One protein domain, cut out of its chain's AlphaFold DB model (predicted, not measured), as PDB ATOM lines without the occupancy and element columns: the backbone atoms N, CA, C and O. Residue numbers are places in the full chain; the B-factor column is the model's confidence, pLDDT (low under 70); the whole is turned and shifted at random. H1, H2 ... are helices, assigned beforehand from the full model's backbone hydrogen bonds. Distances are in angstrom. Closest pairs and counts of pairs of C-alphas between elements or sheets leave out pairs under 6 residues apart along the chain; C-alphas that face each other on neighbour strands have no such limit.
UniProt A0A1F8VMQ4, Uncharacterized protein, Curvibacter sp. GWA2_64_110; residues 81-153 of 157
ATOM      1  N   GLN A  81     136.093 220.714 309.433       88.56
ATOM      2  CA  GLN A  81     136.544 220.131 308.159       88.56
ATOM      3  C   GLN A  81     136.382 221.118 307.010       88.56
ATOM      4  O   GLN A  81     137.256 221.284 306.162       88.56
ATOM      5  N   ARG A  82     135.266 221.836 307.026       88.38
ATOM      6  CA  ARG A  82     134.956 222.881 306.061       88.38
ATOM      7  C   ARG A  82     135.958 224.041 306.202       88.38
ATOM      8  O   ARG A  82     136.552 224.464 305.211       88.38
ATOM      9  N   ARG A  83     136.259 224.494 307.426       88.81
ATOM     10  CA  ARG A  83     137.318 225.503 307.647       88.81
ATOM     11  C   ARG A  83     138.681 225.038 307.133       88.81
ATOM     12  O   ARG A  83     139.389 225.836 306.523       88.81
ATOM     13  N   LYS A  84     139.009 223.754 307.323       91.19
ATOM     14  CA  LYS A  84     140.224 223.148 306.771       91.19
ATOM     15  C   LYS A  84     140.239 223.225 305.241       91.19
ATOM     16  O   LYS A  84     141.214 223.729 304.697       91.19
ATOM     17  N   LEU A  85     139.153 222.855 304.553       92.69
ATOM     18  CA  LEU A  85     139.058 223.009 303.093       92.69
ATOM     19  C   LEU A  85     139.322 224.459 302.652       92.69
ATOM     20  O   LEU A  85     140.072 224.701 301.711       92.69
ATOM     21  N   ARG A  86     138.769 225.444 303.362       91.50
ATOM     22  CA  ARG A  86     139.007 226.855 303.038       91.50
ATOM     23  C   ARG A  86     140.477 227.255 303.187       91.50
ATOM     24  O   ARG A  86     141.002 227.926 302.307       91.50
ATOM     25  N   ALA A  87     141.141 226.829 304.261       91.75
ATOM     26  CA  ALA A  87     142.564 227.098 304.472       91.75
ATOM     27  C   ALA A  87     143.438 226.460 303.380       91.75
ATOM     28  O   ALA A  87     144.251 227.144 302.764       91.75
ATOM     29  N   MET A  88     143.199 225.181 303.074       94.06
ATOM     30  CA  MET A  88     143.939 224.455 302.038       94.06
ATOM     31  C   MET A  88     143.750 225.091 300.646       94.06
ATOM     32  O   MET A  88     144.684 225.113 299.852       94.06
ATOM     33  N   TRP A  89     142.574 225.661 300.347       95.12
ATOM     34  CA  TRP A  89     142.348 226.375 299.085       95.12
ATOM     35  C   TRP A  89     143.201 227.643 298.958       95.12
ATOM     36  O   TRP A  89     143.724 227.927 297.884       95.12
ATOM     37  N   TYR A  90     143.380 228.401 300.047       92.44
ATOM     38  CA  TYR A  90     144.294 229.549 300.035       92.44
ATOM     39  C   TYR A  90     145.752 229.114 299.869       92.44
ATOM     40  O   TYR A  90     146.458 229.743 299.092       92.44
ATOM     41  N   MET A  91     146.173 228.011 300.495       91.44
ATOM     42  CA  MET A  91     147.519 227.453 300.293       91.44
ATOM     43  C   MET A  91     147.753 227.041 298.831       91.44
ATOM     44  O   MET A  91     148.812 227.305 298.270       91.44
ATOM     45  N   LEU A  92     146.749 226.445 298.175       93.00
ATOM     46  CA  LEU A  92     146.814 226.160 296.736       93.00
ATOM     47  C   LEU A  92     146.942 227.440 295.902       93.00
ATOM     48  O   LEU A  92     147.671 227.445 294.912       93.00
ATOM     49  N   ALA A  93     146.254 228.516 296.287       92.88
ATOM     50  CA  ALA A  93     146.370 229.798 295.601       92.88
ATOM     51  C   ALA A  93     147.753 230.437 295.791       92.88
ATOM     52  O   ALA A  93     148.312 230.987 294.848       92.88
ATOM     53  N   GLU A  94     148.326 230.336 296.991       89.06
ATOM     54  CA  GLU A  94     149.685 230.803 297.296       89.06
ATOM     55  C   GLU A  94     150.746 230.027 296.511       89.06
ATOM     56  O   GLU A  94     151.714 230.618 296.039       89.06
ATOM     57  N   ALA A  95     150.524 228.732 296.284       89.75
ATOM     58  CA  ALA A  95     151.357 227.909 295.411       89.75
ATOM     59  C   ALA A  95     151.100 228.135 293.905       89.75
ATOM     60  O   ALA A  95     151.700 227.455 293.074       89.75
ATOM     61  N   GLY A  96     150.194 229.046 293.530       91.56
ATOM     62  CA  GLY A  96     149.864 229.355 292.134       91.56
ATOM     63  C   GLY A  96     149.058 228.272 291.407       91.56
ATOM     64  O   GLY A  96     148.948 228.305 290.185       91.56
ATOM     65  N   ALA A  97     148.486 227.304 292.131       91.31
ATOM     66  CA  ALA A  97     147.708 226.211 291.545       91.31
ATOM     67  C   ALA A  97     146.269 226.610 291.180       91.31
ATOM     68  O   ALA A  97     145.629 225.945 290.362       91.31
ATOM     69  N   VAL A  98     145.752 227.661 291.817       93.69
ATOM     70  CA  VAL A  98     144.436 228.259 291.563       93.69
ATOM     71  C   VAL A  98     144.518 229.773 291.720       93.69
ATOM     72  O   VAL A  98     145.390 230.284 292.421       93.69
ATOM     73  N   ASP A  99     143.568 230.494 291.133       92.88
ATOM     74  CA  ASP A  99     143.462 231.935 291.347       92.88
ATOM     75  C   ASP A  99     143.122 232.260 292.803       92.88
ATOM     76  O   ASP A  99     142.263 231.626 293.433       92.88
ATOM     77  N   ARG A 100     143.762 233.307 293.335       91.31
ATOM     78  CA  ARG A 100     143.475 233.794 294.684       91.31
ATOM     79  C   ARG A 100     142.048 234.353 294.753       91.31
ATOM     80  O   ARG A 100     141.741 235.324 294.061       91.31
ATOM     81  N   PRO A 101     141.177 233.820 295.629       90.31
ATOM     82  CA  PRO A 101     139.822 234.336 295.757       90.31
ATOM     83  C   PRO A 101     139.801 235.773 296.291       90.31
ATOM     84  O   PRO A 101     140.496 236.092 297.254       90.31
ATOM     85  N   ALA A 102     138.933 236.620 295.728       86.19
ATOM     86  CA  ALA A 102     138.819 238.031 296.120       86.19
ATOM     87  C   ALA A 102     138.308 238.241 297.561       86.19
ATOM     88  O   ALA A 102     138.583 239.260 298.188       86.19
ATOM     89  N   ASN A 103     137.513 237.304 298.086       84.75
ATOM     90  CA  ASN A 103     136.988 237.322 299.450       84.75
ATOM     91  C   ASN A 103     136.526 235.915 299.870       84.75
ATOM     92  O   ASN A 103     136.581 234.962 299.090       84.75
ATOM     93  N   GLY A 104     136.030 235.787 301.104       81.88
ATOM     94  CA  GLY A 104     135.524 234.517 301.625       81.88
ATOM     95  C   GLY A 104     134.407 233.902 300.788       81.88
ATOM     96  O   GLY A 104     134.503 232.735 300.449       81.88
ATOM     97  N   THR A 105     133.412 234.679 300.364       82.75
ATOM     98  CA  THR A 105     132.300 234.161 299.554       82.75
ATOM     99  C   THR A 105     132.760 233.646 298.189       82.75
ATOM    100  O   THR A 105     132.273 232.616 297.732       82.75
ATOM    101  N   ALA A 106     133.716 234.327 297.549       85.94
ATOM    102  CA  ALA A 106     134.309 233.859 296.297       85.94
ATOM    103  C   ALA A 106     135.083 232.542 296.488       85.94
ATOM    104  O   ALA A 106     134.976 231.639 295.662       85.94
ATOM    105  N   CYS A 107     135.812 232.412 297.601       89.69
ATOM    106  CA  CYS A 107     136.509 231.179 297.974       89.69
ATOM    107  C   CYS A 107     135.517 230.020 298.165       89.69
ATOM    108  O   CYS A 107     135.687 228.952 297.587       89.69
ATOM    109  N   ASP A 108     134.429 230.265 298.897       87.75
ATOM    110  CA  ASP A 108     133.392 229.272 299.180       87.75
ATOM    111  C   ASP A 108     132.745 228.749 297.883       87.75
ATOM    112  O   ASP A 108     132.561 227.542 297.713       87.75
ATOM    113  N   ALA A 109     132.455 229.648 296.937       89.50
ATOM    114  CA  ALA A 109     131.914 229.290 295.628       89.50
ATOM    115  C   ALA A 109     132.906 228.468 294.785       89.50
ATOM    116  O   ALA A 109     132.509 227.491 294.147       89.50
ATOM    117  N   ALA A 110     134.195 228.829 294.808       93.38
ATOM    118  CA  ALA A 110     135.240 228.102 294.091       93.38
ATOM    119  C   ALA A 110     135.418 226.674 294.634       93.38
ATOM    120  O   ALA A 110     135.436 225.714 293.858       93.38
ATOM    121  N   ILE A 111     135.458 226.525 295.962       94.12
ATOM    122  CA  ILE A 111     135.551 225.220 296.629       94.12
ATOM    123  C   ILE A 111     134.310 224.381 296.327       94.12
ATOM    124  O   ILE A 111     134.449 223.201 296.025       94.12
ATOM    125  N   GLU A 112     133.102 224.950 296.365       93.56
ATOM    126  CA  GLU A 112     131.882 224.200 296.046       93.56
ATOM    127  C   GLU A 112     131.871 223.709 294.590       93.56
ATOM    128  O   GLU A 112     131.565 222.543 294.336       93.56
ATOM    129  N   ALA A 113     132.247 224.562 293.633       94.06
ATOM    130  CA  ALA A 113     132.326 224.189 292.221       94.06
ATOM    131  C   ALA A 113     133.381 223.101 291.965       94.06
ATOM    132  O   ALA A 113     133.194 222.206 291.138       94.06
ATOM    133  N   TRP A 114     134.507 223.152 292.675       95.19
ATOM    134  CA  TRP A 114     135.500 222.084 292.653       95.19
ATOM    135  C   TRP A 114     134.978 220.798 293.311       95.19
ATOM    136  O   TRP A 114     135.047 219.741 292.690       95.19
ATOM    137  N   ALA A 115     134.380 220.879 294.500       94.69
ATOM    138  CA  ALA A 115     133.873 219.731 295.248       94.69
ATOM    139  C   ALA A 115     132.782 218.966 294.483       94.69
ATOM    140  O   ALA A 115     132.796 217.737 294.443       94.69
ATOM    141  N   LYS A 116     131.892 219.698 293.804       94.69
ATOM    142  CA  LYS A 116     130.900 219.144 292.872       94.69
ATOM    143  C   LYS A 116     131.537 218.257 291.811       94.69
ATOM    144  O   LYS A 116     131.067 217.148 291.584       94.69
ATOM    145  N   ARG A 117     132.637 218.715 291.203       94.19
ATOM    146  CA  ARG A 117     133.378 217.945 290.193       94.19
ATOM    147  C   ARG A 117     134.052 216.708 290.785       94.19
ATOM    148  O   ARG A 117     134.035 215.671 290.139       94.19
ATOM    149  N   GLN A 118     134.603 216.802 291.998       93.81
ATOM    150  CA  GLN A 118     135.294 215.674 292.643       93.81
ATOM    151  C   GLN A 118     134.361 214.542 293.087       93.81
ATOM    152  O   GLN A 118     134.787 213.391 293.161       93.81
ATOM    153  N   LEU A 119     133.111 214.863 293.434       92.50
ATOM    154  CA  LEU A 119     132.135 213.878 293.915       92.50
ATOM    155  C   LEU A 119     131.213 213.358 292.811       92.50
ATOM    156  O   LEU A 119     130.576 212.316 292.987       92.50
ATOM    157  N   ASN A 120     131.166 214.034 291.662       90.06
ATOM    158  CA  ASN A 120     130.380 213.589 290.523       90.06
ATOM    159  C   ASN A 120     130.831 212.198 290.043       90.06
ATOM    160  O   ASN A 120     132.018 211.964 289.831       90.06
ATOM    161  N   GLY A 121     129.881 211.276 289.878       84.94
ATOM    162  CA  GLY A 121     130.161 209.895 289.463       84.94
ATOM    163  C   GLY A 121     130.830 209.015 290.527       84.94
ATOM    164  O   GLY A 121     131.201 207.883 290.227       84.94
ATOM    165  N   THR A 122     130.991 209.499 291.762       89.00
ATOM    166  CA  THR A 122     131.527 208.691 292.868       89.00
ATOM    167  C   THR A 122     130.407 207.947 293.612       89.00
ATOM    168  O   THR A 122     129.268 208.423 293.622       89.00
ATOM    169  N   PRO A 123     130.706 206.833 294.314       89.62
ATOM    170  CA  PRO A 123     129.716 206.121 295.133       89.62
ATOM    171  C   PRO A 123     129.095 206.962 296.263       89.62
ATOM    172  O   PRO A 123     128.051 206.598 296.789       89.62
ATOM    173  N   LEU A 124     129.715 208.093 296.625       88.62
ATOM    174  CA  LEU A 124     129.213 209.024 297.645       88.62
ATOM    175  C   LEU A 124     128.089 209.944 297.133       88.62
ATOM    176  O   LEU A 124     127.573 210.760 297.900       88.62
ATOM    177  N   GLY A 125     127.732 209.835 295.851       87.06
ATOM    178  CA  GLY A 125     126.691 210.629 295.210       87.06
ATOM    179  C   GLY A 125     127.109 212.072 294.885       87.06
ATOM    180  O   GLY A 125     128.142 212.560 295.354       87.06
ATOM    181  N   PRO A 126     126.312 212.772 294.057       88.38
ATOM    182  CA  PRO A 126     126.563 214.163 293.703       88.38
ATOM    183  C   PRO A 126     126.365 215.098 294.904       88.38
ATOM    184  O   PRO A 126     125.615 214.810 295.836       88.38
ATOM    185  N   LEU A 127     127.029 216.253 294.861       88.75
ATOM    186  CA  LEU A 127     126.942 217.277 295.898       88.75
ATOM    187  C   LEU A 127     126.121 218.475 295.409       88.75
ATOM    188  O   LEU A 127     126.585 219.232 294.563       88.75
ATOM    189  N   ASP A 128     124.948 218.723 295.990       86.00
ATOM    190  CA  ASP A 128     124.135 219.891 295.611       86.00
ATOM    191  C   ASP A 128     124.736 221.217 296.088       86.00
ATOM    192  O   ASP A 128     124.736 222.217 295.367       86.00
ATOM    193  N   ALA A 129     125.262 221.242 297.311       85.62
ATOM    194  CA  ALA A 129     125.977 222.380 297.876       85.62
ATOM    195  C   ALA A 129     126.901 221.913 299.001       85.62
ATOM    196  O   ALA A 129     126.546 221.004 299.753       85.62
ATOM    197  N   LEU A 130     128.041 222.581 299.193       87.06
ATOM    198  CA  LEU A 130     129.034 222.185 300.202       87.06
ATOM    199  C   LEU A 130     128.447 222.185 301.622       87.06
ATOM    200  O   LEU A 130     128.829 221.366 302.457       87.06
ATOM    201  N   ARG A 131     127.453 223.046 301.891       84.56
ATOM    202  CA  ARG A 131     126.718 223.085 303.172       84.56
ATOM    203  C   ARG A 131     125.958 221.802 303.503       84.56
ATOM    204  O   ARG A 131     125.662 221.583 304.677       84.56
ATOM    205  N   PHE A 132     125.654 220.983 302.501       86.50
ATOM    206  CA  PHE A 132     124.967 219.700 302.645       86.50
ATOM    207  C   PHE A 132     125.924 218.508 302.596       86.50
ATOM    208  O   PHE A 132     125.476 217.380 302.766       86.50
ATOM    209  N   ALA A 133     127.230 218.746 302.414       88.62
ATOM    210  CA  ALA A 133     128.217 217.679 302.428       88.62
ATOM    211  C   ALA A 133     128.217 216.964 303.784       88.62
ATOM    212  O   ALA A 133     128.309 217.625 304.829       88.62
ATOM    213  N   ASN A 134     128.137 215.634 303.743       89.38
ATOM    214  CA  ASN A 134     128.266 214.767 304.911       89.38
ATOM    215  C   ASN A 134     129.749 214.494 305.249       89.38
ATOM    216  O   ASN A 134     130.658 214.892 304.518       89.38
ATOM    217  N   GLY A 135     130.004 213.808 306.366       88.69
ATOM    218  CA  GLY A 135     131.368 213.561 306.847       88.69
ATOM    219  C   GLY A 135     132.241 212.734 305.894       88.69
ATOM    220  O   GLY A 135     133.437 212.999 305.784       88.69
ATOM    221  N   GLU A 136     131.675 211.765 305.173       91.50
ATOM    222  CA  GLU A 136     132.428 210.946 304.209       91.50
ATOM    223  C   GLU A 136     132.815 211.754 302.971       91.50
ATOM    224  O   GLU A 136     133.972 211.733 302.546       91.50
ATOM    225  N   GLN A 137     131.869 212.537 302.446       92.88
ATOM    226  CA  GLN A 137     132.108 213.472 301.350       92.88
ATOM    227  C   GLN A 137     133.200 214.481 301.726       92.88
ATOM    228  O   GLN A 137     134.147 214.670 300.966       92.88
ATOM    229  N   LEU A 138     133.133 215.073 302.923       92.75
ATOM    230  CA  LEU A 138     134.150 216.013 303.407       92.75
ATOM    231  C   LEU A 138     135.526 215.357 303.577       92.75
ATOM    232  O   LEU A 138     136.529 215.946 303.174       92.75
ATOM    233  N   ARG A 139     135.593 214.134 304.121       93.38
ATOM    234  CA  ARG A 139     136.852 213.378 304.235       93.38
ATOM    235  C   ARG A 139     137.473 213.119 302.868       93.38
ATOM    236  O   ARG A 139     138.657 213.393 302.697       93.38
ATOM    237  N   LYS A 140     136.686 212.656 301.890       94.25
ATOM    238  CA  LYS A 140     137.179 212.450 300.521       94.25
ATOM    239  C   LYS A 140     137.718 213.750 299.931       94.25
ATOM    240  O   LYS A 140     138.836 213.756 299.430       94.25
ATOM    241  N   LEU A 141     136.968 214.848 300.034       95.19
ATOM    242  CA  LEU A 141     137.404 216.154 299.530       95.19
ATOM    243  C   LEU A 141     138.729 216.597 300.164       95.19
ATOM    244  O   LEU A 141     139.626 217.037 299.453       95.19
ATOM    245  N   ILE A 142     138.896 216.442 301.478       94.50
ATOM    246  CA  ILE A 142     140.159 216.776 302.150       94.50
ATOM    247  C   ILE A 142     141.319 215.945 301.585       94.50
ATOM    248  O   ILE A 142     142.371 216.507 301.285       94.50
ATOM    249  N   GLU A 143     141.141 214.639 301.400       94.81
ATOM    250  CA  GLU A 143     142.202 213.780 300.862       94.81
ATOM    251  C   GLU A 143     142.550 214.112 299.402       94.81
ATOM    252  O   GLU A 143     143.731 214.182 299.057       94.81
ATOM    253  N   GLU A 144     141.561 214.411 298.551       94.19
ATOM    254  CA  GLU A 144     141.832 214.885 297.183       94.19
ATOM    255  C   GLU A 144     142.587 216.223 297.189       94.19
ATOM    256  O   GLU A 144     143.486 216.447 296.375       94.19
ATOM    257  N   MET A 145     142.268 217.110 298.133       94.25
ATOM    258  CA  MET A 145     142.926 218.409 298.234       94.25
ATOM    259  C   MET A 145     144.373 218.293 298.726       94.25
ATOM    260  O   MET A 145     145.243 218.989 298.207       94.25
ATOM    261  N   LYS A 146     144.664 217.362 299.646       92.56
ATOM    262  CA  LYS A 146     146.044 217.025 300.041       92.56
ATOM    263  C   LYS A 146     146.849 216.486 298.861       92.56
ATOM    264  O   LYS A 146     147.959 216.951 298.615       92.56
ATOM    265  N   ARG A 147     146.282 215.549 298.090       92.88
ATOM    266  CA  ARG A 147     146.920 215.009 296.874       92.88
ATOM    267  C   ARG A 147     147.191 216.101 295.847       92.88
ATOM    268  O   ARG A 147     148.225 216.092 295.184       92.88
ATOM    269  N   TRP A 148     146.275 217.057 295.700       93.00
ATOM    270  CA  TRP A 148     146.516 218.221 294.854       93.00
ATOM    271  C   TRP A 148     147.671 219.068 295.391       93.00
ATOM    272  O   TRP A 148     148.597 219.333 294.628       93.00
ATOM    273  N   GLY A 149     147.680 219.385 296.688       89.88
ATOM    274  CA  GLY A 149     148.777 220.098 297.345       89.88
ATOM    275  C   GLY A 149     150.143 219.468 297.098       89.88
ATOM    276  O   GLY A 149     151.064 220.149 296.656       89.88
ATOM    277  N   GLN A 150     150.242 218.148 297.261       90.31
ATOM    278  CA  GLN A 150     151.471 217.394 296.999       90.31
ATOM    279  C   GLN A 150     151.963 217.547 295.553       90.31
ATOM    280  O   GLN A 150     153.155 217.747 295.332       90.31
ATOM    281  N   ARG A 151     151.061 217.509 294.561       88.38
ATOM    282  CA  ARG A 151     151.429 217.677 293.142       88.38
ATOM    283  C   ARG A 151     151.990 219.062 292.833       88.38
ATOM    284  O   ARG A 151     152.872 219.178 291.991       88.38
ATOM    285  N   VAL A 152     151.479 220.093 293.502       89.75
ATOM    286  CA  VAL A 152     151.883 221.492 293.279       89.75
ATOM    287  C   VAL A 152     152.914 221.982 294.297       89.75
ATOM    288  O   VAL A 152     153.248 223.160 294.301       89.75
ATOM    289  N   LYS A 153     153.429 221.082 295.151       83.56
ATOM    290  CA  LYS A 153     154.359 221.390 296.250       83.56
ATOM    291  C   LYS A 153     153.848 222.490 297.193       83.56
ATOM    292  O   LYS A 153     154.640 223.235 297.761       83.56
TER     293      LYS A 153
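This is residues 81 to 153 of the 157 residues of an uncharacterized protein of Curvibacter sp. GWA2_64_110 (UniProt A0A1F8VMQ4). H3, the longest helix by residues, and H1 lie side by side and run the same way, and H2 crosses both on one side of this pair, at about a right angle to each. A long link with no named element, residues 120 to 134, leads from the end of H2 to the beginning of H3. The printed part has 73 residues with three named helices, H1, H2 and H3 in chain order, and no named strand; its class is all helix. It is compact, with a radius of gyration of the C-alphas of 11.6 A, and rounded, with spans of 31 by 26 by 19 A.

H3, residues 135 to 151, is 24.6 A long from first to last C-alpha and ends at C-alpha 151, (151.429, 217.677, 293.142). H1, residues 81 to 94, is 20.1 A long and begins at C-alpha 81, (136.544, 220.131, 308.159). H2, residues 104 to 119, is 22.3 A long and begins at C-alpha 104, (135.524, 234.517, 301.625).

H3 and H1 touch at a shallow tilt of 18 degrees; their closest C-alphas, those of Ile 142 and Leu 85, are 6.4 A apart. H2 touches H3 with residues 115 to 119 alone, about perpendicular at 83 degrees; the closest C-alphas are those of Ala 115 and Leu 141, 6.6 A apart. H2 touches H1 with residues 107 to 111 alone, about perpendicular at 79 degrees; the closest C-alphas are those of Cys 107 and Arg 86, 7.1 A apart. In H1 and H3 every O i to N i+4 pair is within hydrogen-bond range; in H2, 11 of 12 are.

The C-alphas of Ala 102 and Pro 123, the two farthest apart, are 33.2 A apart. The printed part has no cut. The link from H1 to H2 is short, with 9 residues, and that from H2 to H3 is long, with 15. The mean pLDDT of the printed part is 90.6, and no printed residue is under 70.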